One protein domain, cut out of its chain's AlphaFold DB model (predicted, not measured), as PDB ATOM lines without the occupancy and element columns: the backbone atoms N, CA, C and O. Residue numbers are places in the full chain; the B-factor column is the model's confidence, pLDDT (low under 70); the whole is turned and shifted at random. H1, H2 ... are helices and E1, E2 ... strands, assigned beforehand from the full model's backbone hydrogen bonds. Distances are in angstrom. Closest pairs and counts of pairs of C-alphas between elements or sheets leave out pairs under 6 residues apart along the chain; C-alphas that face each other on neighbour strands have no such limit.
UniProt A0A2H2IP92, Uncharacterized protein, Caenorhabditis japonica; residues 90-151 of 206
ATOM      1  N   VAL A  90      91.220 115.901 147.548       66.94
ATOM      2  CA  VAL A  90      90.630 115.061 148.588       66.94
ATOM      3  C   VAL A  90      90.510 115.894 149.857       66.94
ATOM      4  O   VAL A  90      91.478 116.532 150.283       66.94
ATOM      5  N   LYS A  91      89.321 115.895 150.468       70.50
ATOM      6  CA  LYS A  91      89.102 116.544 151.764       70.50
ATOM      7  C   LYS A  91      89.727 115.686 152.863       70.50
ATOM      8  O   LYS A  91      89.309 114.556 153.107       70.50
ATOM      9  N   PHE A  92      90.724 116.243 153.530       66.69
ATOM     10  CA  PHE A  92      91.485 115.631 154.604       66.69
ATOM     11  C   PHE A  92      91.232 116.416 155.897       66.69
ATOM     12  O   PHE A  92      91.959 117.353 156.227       66.69
ATOM     13  N   ASP A  93      90.153 116.054 156.597       70.12
ATOM     14  CA  ASP A  93      89.575 116.867 157.684       70.12
ATOM     15  C   ASP A  93      89.222 118.269 157.162       70.12
ATOM     16  O   ASP A  93      88.380 118.397 156.274       70.12
ATOM     17  N   ASP A  94      89.909 119.294 157.658       72.88
ATOM     18  CA  ASP A  94      89.693 120.700 157.315       72.88
ATOM     19  C   ASP A  94      90.571 121.185 156.149       72.88
ATOM     20  O   ASP A  94      90.504 122.351 155.769       72.88
ATOM     21  N   ILE A  95      91.420 120.321 155.574       71.38
ATOM     22  CA  ILE A  95      92.384 120.695 154.526       71.38
ATOM     23  C   ILE A  95      92.081 119.948 153.226       71.38
ATOM     24  O   ILE A  95      91.778 118.760 153.240       71.38
ATOM     25  N   PHE A  96      92.227 120.617 152.083       72.06
ATOM     26  CA  PHE A  96      92.208 119.967 150.772       72.06
ATOM     27  C   PHE A  96      93.624 119.593 150.334       72.06
ATOM     28  O   PHE A  96      94.531 120.424 150.343       72.06
ATOM     29  N   VAL A  97      93.817 118.333 149.945       71.06
ATOM     30  CA  VAL A  97      95.111 117.806 149.495       71.06
ATOM     31  C   VAL A  97      94.943 117.165 148.125       71.06
ATOM     32  O   VAL A  97      93.969 116.459 147.873       71.06
ATOM     33  N   GLU A  98      95.900 117.391 147.230       74.75
ATOM     34  CA  GLU A  98      95.921 116.745 145.917       74.75
ATOM     35  C   GLU A  98      95.952 115.222 146.039       74.75
ATOM     36  O   GLU A  98      96.787 114.658 146.751       74.75
ATOM     37  N   LYS A  99      95.095 114.551 145.267       76.06
ATOM     38  CA  LYS A  99      94.972 113.093 145.234       76.06
ATOM     39  C   LYS A  99      96.327 112.407 145.069       76.06
ATOM     40  O   LYS A  99      96.664 111.551 145.878       76.06
ATOM     41  N   LYS A 100      97.149 112.851 144.112       78.56
ATOM     42  CA  LYS A 100      98.489 112.288 143.862       78.56
ATOM     43  C   LYS A 100      99.374 112.292 145.110       78.56
ATOM     44  O   LYS A 100     100.134 111.353 145.350       78.56
ATOM     45  N   ARG A 101      99.281 113.345 145.931       81.50
ATOM     46  CA  ARG A 101     100.036 113.448 147.187       81.50
ATOM     47  C   ARG A 101      99.490 112.501 148.248       81.50
ATOM     48  O   ARG A 101     100.287 111.924 148.987       81.50
ATOM     49  N   VAL A 102      98.171 112.316 148.311       81.69
ATOM     50  CA  VAL A 102      97.544 111.356 149.231       81.69
ATOM     51  C   VAL A 102      97.874 109.918 148.827       81.69
ATOM     52  O   VAL A 102      98.312 109.148 149.673       81.69
ATOM     53  N   GLU A 103      97.791 109.576 147.542       84.12
ATOM     54  CA  GLU A 103      98.185 108.261 147.014       84.12
ATOM     55  C   GLU A 103      99.657 107.952 147.299       84.12
ATOM     56  O   GLU A 103      99.989 106.866 147.771       84.12
ATOM     57  N   SER A 104     100.541 108.935 147.107       85.06
ATOM     58  CA  SER A 104     101.963 108.806 147.447       85.06
ATOM     59  C   SER A 104     102.178 108.547 148.943       85.06
ATOM     60  O   SER A 104     103.057 107.769 149.323       85.06
ATOM     61  N   ALA A 105     101.379 109.181 149.806       86.12
ATOM     62  CA  ALA A 105     101.437 108.970 151.247       86.12
ATOM     63  C   ALA A 105     100.918 107.583 151.652       86.12
ATOM     64  O   ALA A 105     101.557 106.924 152.472       86.12
ATOM     65  N   VAL A 106      99.821 107.115 151.048       86.38
ATOM     66  CA  VAL A 106      99.271 105.764 151.257       86.38
ATOM     67  C   VAL A 106     100.276 104.703 150.806       86.38
ATOM     68  O   VAL A 106     100.610 103.804 151.579       86.38
ATOM     69  N   ALA A 107     100.850 104.852 149.610       87.12
ATOM     70  CA  ALA A 107     101.874 103.947 149.093       87.12
ATOM     71  C   ALA A 107     103.110 103.899 150.007       87.12
ATOM     72  O   ALA A 107     103.623 102.822 150.316       87.12
ATOM     73  N   TYR A 108     103.571 105.053 150.504       88.69
ATOM     74  CA  TYR A 108     104.702 105.102 151.431       88.69
ATOM     75  C   TYR A 108     104.380 104.471 152.790       88.69
ATOM     76  O   TYR A 108     105.197 103.713 153.320       88.69
ATOM     77  N   TYR A 109     103.193 104.725 153.339       86.44
ATOM     78  CA  TYR A 109     102.738 104.113 154.587       86.44
ATOM     79  C   TYR A 109     102.658 102.580 154.474       86.44
ATOM     80  O   TYR A 109     103.058 101.866 155.397       86.44
ATOM     81  N   GLY A 110     102.235 102.082 153.306       83.75
ATOM     82  CA  GLY A 110     102.173 100.662 152.970       83.75
ATOM     83  C   GLY A 110     103.516  99.994 152.638       83.75
ATOM     84  O   GLY A 110     103.631  98.776 152.737       83.75
ATOM     85  N   SER A 111     104.542 100.772 152.279       84.94
ATOM     86  CA  SER A 111     105.788 100.269 151.672       84.94
ATOM     87  C   SER A 111     106.672  99.407 152.580       84.94
ATOM     88  O   SER A 111     107.458  98.593 152.087       84.94
ATOM     89  N   ARG A 112     106.582  99.572 153.906       82.44
ATOM     90  CA  ARG A 112     107.409  98.809 154.849       82.44
ATOM     91  C   ARG A 112     106.913  97.365 154.928       82.44
ATOM     92  O   ARG A 112     105.793  97.097 155.354       82.44
ATOM     93  N   LYS A 113     107.778  96.436 154.513       73.50
ATOM     94  CA  LYS A 113     107.535  94.992 154.577       73.50
ATOM     95  C   LYS A 113     107.980  94.420 155.927       73.50
ATOM     96  O   LYS A 113     108.914  94.927 156.548       73.50
ATOM     97  N   GLY A 114     107.323  93.338 156.336       75.81
ATOM     98  CA  GLY A 114     107.627  92.595 157.558       75.81
ATOM     99  C   GLY A 114     106.760  92.987 158.753       75.81
ATOM    100  O   GLY A 114     106.065  94.007 158.749       75.81
ATOM    101  N   ASN A 115     106.823  92.153 159.785       82.88
ATOM    102  CA  ASN A 115     106.125  92.359 161.044       82.88
ATOM    103  C   ASN A 115     107.154  92.648 162.138       82.88
ATOM    104  O   ASN A 115     108.290  92.183 162.090       82.88
ATOM    105  N   LEU A 116     106.754  93.453 163.110       79.75
ATOM    106  CA  LEU A 116     107.477  93.639 164.355       79.75
ATOM    107  C   LEU A 116     107.379  92.354 165.195       79.75
ATOM    108  O   LEU A 116     106.486  91.530 164.987       79.75
ATOM    109  N   ASN A 117     108.253  92.210 166.193       77.06
ATOM    110  CA  ASN A 117     108.285  91.037 167.083       77.06
ATOM    111  C   ASN A 117     106.964  90.804 167.848       77.06
ATOM    112  O   ASN A 117     106.722  89.711 168.342       77.06
ATOM    113  N   ASN A 118     106.102  91.820 167.927       77.25
ATOM    114  CA  ASN A 118     104.764  91.758 168.520       77.25
ATOM    115  C   ASN A 118     103.660  91.364 167.512       77.25
ATOM    116  O   ASN A 118     102.480  91.522 167.803       77.25
ATOM    117  N   GLY A 119     104.022  90.910 166.310       74.12
ATOM    118  CA  GLY A 119     103.085  90.483 165.267       74.12
ATOM    119  C   GLY A 119     102.424  91.624 164.488       74.12
ATOM    120  O   GLY A 119     101.819  91.370 163.445       74.12
ATOM    121  N   HIS A 120     102.569  92.883 164.913       76.06
ATOM    122  CA  HIS A 120     102.038  94.026 164.173       76.06
ATOM    123  C   HIS A 120     102.857  94.306 162.912       76.06
ATOM    124  O   HIS A 120     104.081  94.196 162.905       76.06
ATOM    125  N   ARG A 121     102.188  94.719 161.831       78.19
ATOM    126  CA  ARG A 121     102.870  95.082 160.581       78.19
ATOM    127  C   ARG A 121     103.812  96.263 160.820       78.19
ATOM    128  O   ARG A 121     103.416  97.251 161.439       78.19
ATOM    129  N   ASN A 122     105.035  96.184 160.303       82.69
ATOM    130  CA  ASN A 122     105.994  97.281 160.374       82.69
ATOM    131  C   ASN A 122     105.475  98.460 159.540       82.69
ATOM    132  O   ASN A 122     105.241  98.322 158.341       82.69
ATOM    133  N   ARG A 123     105.263  99.615 160.174       83.75
ATOM    134  CA  ARG A 123     104.698 100.811 159.534       83.75
ATOM    135  C   ARG A 123     105.468 102.061 159.960       83.75
ATOM    136  O   ARG A 123     105.990 102.104 161.077       83.75
ATOM    137  N   PRO A 124     105.579 103.082 159.092       85.25
ATOM    138  CA  PRO A 124     106.137 104.369 159.491       85.25
ATOM    139  C   PRO A 124     105.329 104.985 160.641       85.25
ATOM    140  O   PRO A 124     104.098 104.969 160.623       85.25
ATOM    141  N   ASN A 125     106.020 105.534 161.640       86.38
ATOM    142  CA  ASN A 125     105.375 106.248 162.742       86.38
ATOM    143  C   ASN A 125     104.947 107.667 162.314       86.38
ATOM    144  O   ASN A 125     105.345 108.159 161.253       86.38
ATOM    145  N   LEU A 126     104.175 108.352 163.166       83.88
ATOM    146  CA  LEU A 126     103.700 109.713 162.892       83.88
ATOM    147  C   LEU A 126     104.848 110.690 162.610       83.88
ATOM    148  O   LEU A 126     104.751 111.470 161.672       83.88
ATOM    149  N   ALA A 127     105.943 110.631 163.374       84.44
ATOM    150  CA  ALA A 127     107.090 111.521 163.183       84.44
ATOM    151  C   ALA A 127     107.715 111.368 161.783       84.44
ATOM    152  O   ALA A 127     107.979 112.359 161.103       84.44
ATOM    153  N   THR A 128     107.867 110.125 161.318       86.06
ATOM    154  CA  THR A 128     108.379 109.814 159.975       86.06
ATOM    155  C   THR A 128     107.417 110.309 158.893       86.06
ATOM    156  O   THR A 128     107.847 110.901 157.903       86.06
ATOM    157  N   MET A 129     106.111 110.095 159.079       84.75
ATOM    158  CA  MET A 129     105.088 110.526 158.119       84.75
ATOM    159  C   MET A 129     104.974 112.049 158.044       84.75
ATOM    160  O   MET A 129     104.962 112.596 156.946       84.75
ATOM    161  N   LYS A 130     104.978 112.738 159.189       85.38
ATOM    162  CA  LYS A 130     104.904 114.200 159.294       85.38
ATOM    163  C   LYS A 130     106.094 114.888 158.624       85.38
ATOM    164  O   LYS A 130     105.913 115.901 157.956       85.38
ATOM    165  N   SER A 131     107.296 114.321 158.756       82.44
ATOM    166  CA  SER A 131     108.505 114.854 158.110       82.44
ATOM    167  C   SER A 131     108.437 114.812 156.582       82.44
ATOM    168  O   SER A 131     109.052 115.650 155.930       82.44
ATOM    169  N   ARG A 132     107.736 113.830 156.002       80.81
ATOM    170  CA  ARG A 132     107.671 113.630 154.545       80.81
ATOM    171  C   ARG A 132     106.402 114.208 153.922       80.81
ATOM    172  O   ARG A 132     106.412 114.659 152.780       80.81
ATOM    173  N   PHE A 133     105.313 114.215 154.680       83.12
ATOM    174  CA  PHE A 133     103.996 114.667 154.266       83.12
ATOM    175  C   PHE A 133     103.454 115.640 155.312       83.12
ATOM    176  O   PHE A 133     102.786 115.249 156.266       83.12
ATOM    177  N   SER A 134     103.720 116.931 155.105       81.56
ATOM    178  CA  SER A 134     103.366 118.003 156.048       81.56
ATOM    179  C   SER A 134     101.872 118.084 156.383       81.56
ATOM    180  O   SER A 134     101.512 118.551 157.462       81.56
ATOM    181  N   PHE A 135     100.996 117.603 155.494       78.88
ATOM    182  CA  PHE A 135      99.553 117.573 155.740       78.88
ATOM    183  C   PHE A 135      99.154 116.557 156.828       78.88
ATOM    184  O   PHE A 135      98.121 116.737 157.474       78.88
ATOM    185  N   ILE A 136      99.979 115.539 157.102       81.56
ATOM    186  CA  ILE A 136      99.766 114.546 158.167       81.56
ATOM    187  C   ILE A 136     100.360 115.091 159.469       81.56
ATOM    188  O   ILE A 136     101.454 114.729 159.898       81.56
ATOM    189  N   SER A 137      99.642 116.026 160.086       77.75
ATOM    190  CA  SER A 137     100.102 116.709 161.297       77.75
ATOM    191  C   SER A 137      99.845 115.916 162.581       77.75
ATOM    192  O   SER A 137     100.653 115.993 163.508       77.75
ATOM    193  N   ASN A 138      98.740 115.162 162.623       83.12
ATOM    194  CA  ASN A 138      98.164 114.563 163.832       83.12
ATOM    195  C   ASN A 138      97.900 113.058 163.648       83.12
ATOM    196  O   ASN A 138      97.826 112.567 162.521       83.12
ATOM    197  N   ILE A 139      97.680 112.342 164.758       84.31
ATOM    198  CA  ILE A 139      97.365 110.900 164.759       84.31
ATOM    199  C   ILE A 139      96.087 110.607 163.964       84.31
ATOM    200  O   ILE A 139      96.115 109.747 163.094       84.31
ATOM    201  N   HIS A 140      95.021 111.394 164.149       82.88
ATOM    202  CA  HIS A 140      93.773 111.243 163.385       82.88
ATOM    203  C   HIS A 140      93.987 111.270 161.866       82.88
ATOM    204  O   HIS A 140      93.372 110.515 161.117       82.88
ATOM    205  N   ARG A 141      94.922 112.103 161.399       81.00
ATOM    206  CA  ARG A 141      95.260 112.183 159.977       81.00
ATOM    207  C   ARG A 141      96.030 110.962 159.493       81.00
ATOM    208  O   ARG A 141      95.877 110.551 158.346       81.00
ATOM    209  N   LEU A 142      96.850 110.376 160.357       83.50
ATOM    210  CA  LEU A 142      97.535 109.121 160.073       83.50
ATOM    211  C   LEU A 142      96.548 107.946 160.018       83.50
ATOM    212  O   LEU A 142      96.681 107.094 159.140       83.50
ATOM    213  N   ASP A 143      95.542 107.930 160.893       83.75
ATOM    214  CA  ASP A 143      94.472 106.929 160.857       83.75
ATOM    215  C   ASP A 143      93.685 107.002 159.543       83.75
ATOM    216  O   ASP A 143      93.471 105.971 158.911       83.75
ATOM    217  N   LYS A 144      93.397 108.203 159.026       81.12
ATOM    218  CA  LYS A 144      92.794 108.351 157.689       81.12
ATOM    219  C   LYS A 144      93.640 107.752 156.567       81.12
ATOM    220  O   LYS A 144      93.095 107.116 155.674       81.12
ATOM    221  N   ILE A 145      94.969 107.901 156.602       84.56
ATOM    222  CA  ILE A 145      95.857 107.234 155.628       84.56
ATOM    223  C   ILE A 145      95.764 105.711 155.748       84.56
ATOM    224  O   ILE A 145      95.778 105.014 154.736       84.56
ATOM    225  N   ARG A 146      95.651 105.185 156.973       84.19
ATOM    226  CA  ARG A 146      95.438 103.753 157.207       84.19
ATOM    227  C   ARG A 146      94.096 103.280 156.650       84.19
ATOM    228  O   ARG A 146      94.022 102.165 156.144       84.19
ATOM    229  N   ASP A 147      93.065 104.111 156.720       82.56
ATOM    230  CA  ASP A 147      91.749 103.787 156.172       82.56
ATOM    231  C   ASP A 147      91.750 103.856 154.638       82.56
ATOM    232  O   ASP A 147      91.209 102.962 153.993       82.56
ATOM    233  N   PHE A 148      92.447 104.830 154.042       81.50
ATOM    234  CA  PHE A 148      92.670 104.909 152.589       81.50
ATOM    235  C   PHE A 148      93.583 103.808 152.036       81.50
ATOM    236  O   PHE A 148      93.594 103.564 150.837       81.50
ATOM    237  N   GLU A 149      94.366 103.129 152.875       81.62
ATOM    238  CA  GLU A 149      95.080 101.917 152.456       81.62
ATOM    239  C   GLU A 149      94.110 100.745 152.234       81.62
ATOM    240  O   GLU A 149      94.363  99.877 151.403       81.62
ATOM    241  N   LYS A 150      93.013 100.701 152.998       78.38
ATOM    242  CA  LYS A 150      92.021  99.617 152.945       78.38
ATOM    243  C   LYS A 150      90.883  99.906 151.970       78.38
ATOM    244  O   LYS A 150      90.323  98.969 151.413       78.38
ATOM    245  N   ASN A 151      90.541 101.179 151.803       74.38
ATOM    246  CA  ASN A 151      89.394 101.649 151.035       74.38
ATOM    247  C   ASN A 151      89.843 102.535 149.869       74.38
ATOM    248  O   ASN A 151      90.843 103.240 149.966       74.38
TER     249      ASN A 151
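This is residues 90 to 151 of the 206 residues of an uncharacterized protein of Caenorhabditis japonica (UniProt A0A2H2IP92). Two helices of 12 residues, H1 and H3, cross almost at right angles to make the core; a small two-strand hairpin, E1 and E2, lies at one end and runs straight into H1, and a long loop, residues 111 to 125, reaches out at the other end. The short helix H2 sits near the first residues of H3. The printed part has 62 residues, with two named strands and three named helices in the order E1, E2, H1, H2, H3; the sheet, E1 - E2, is antiparallel, and the class is mostly helix. The whole is compact, with a radius of gyration of the C-alphas of 11.7 A, yet elongated in outline, spanning 37 by 21 by 17 A.

Start at the sheet, where E1, residues 90 to 92, and E2, residues 95 to 98, form a hairpin, antiparallel at 142 degrees. Look for N 92 and O 95, 2.7 A apart, and N 90 and O 97, 2.8 A apart, both within hydrogen-bond range. H1, residues 99 to 110, follows E2 with no residue between; the closest C-alphas of E1 and H1, those of Val 90 and Lys 99, are 5.8 A apart. H3, residues 139 to 150, touches H1 with residues 145 to 149 alone, about perpendicular at 88 degrees; their closest C-alphas, of Val 106 and Ile 145, are 5.7 A apart. H2, residues 126 to 132, only just touches H3, with 3 pairs of C-alphas within 8 A, the closest those of Leu 126 and Ile 139 at 6.7 A; H3 touches H2 with residues 139 to 142 alone. H1 and H2 are close but not clearly touching, the closest C-alphas, of Tyr 109 and Met 129, being 7.7 A apart. E2 is apart from both H2 and H3. In H1 and H2 every O i to N i+4 pair is within hydrogen-bond range; in H3, 7 of 8 are.

Find C-alpha 90 at (90.630, 115.061, 148.588), where E1 begins; it covers 6.1 A, and E2 covers 10.1 A. From C-alpha 99 at (94.972, 113.093, 145.234), H1 runs 16.3 A to C-alpha 110. H2 is 10.0 A long. H3 runs 17.2 A from C-alpha 139 to C-alpha 150 at (92.021, 99.617, 152.945).

The two C-alphas farthest apart, of Phe 96 and Asn 117, are 36.9 A from each other. The printed part has no cut. The link from H1 to H2, 15 residues, is long. The mean pLDDT of the printed part is 80.3, and residues 90 and 92 are under 70.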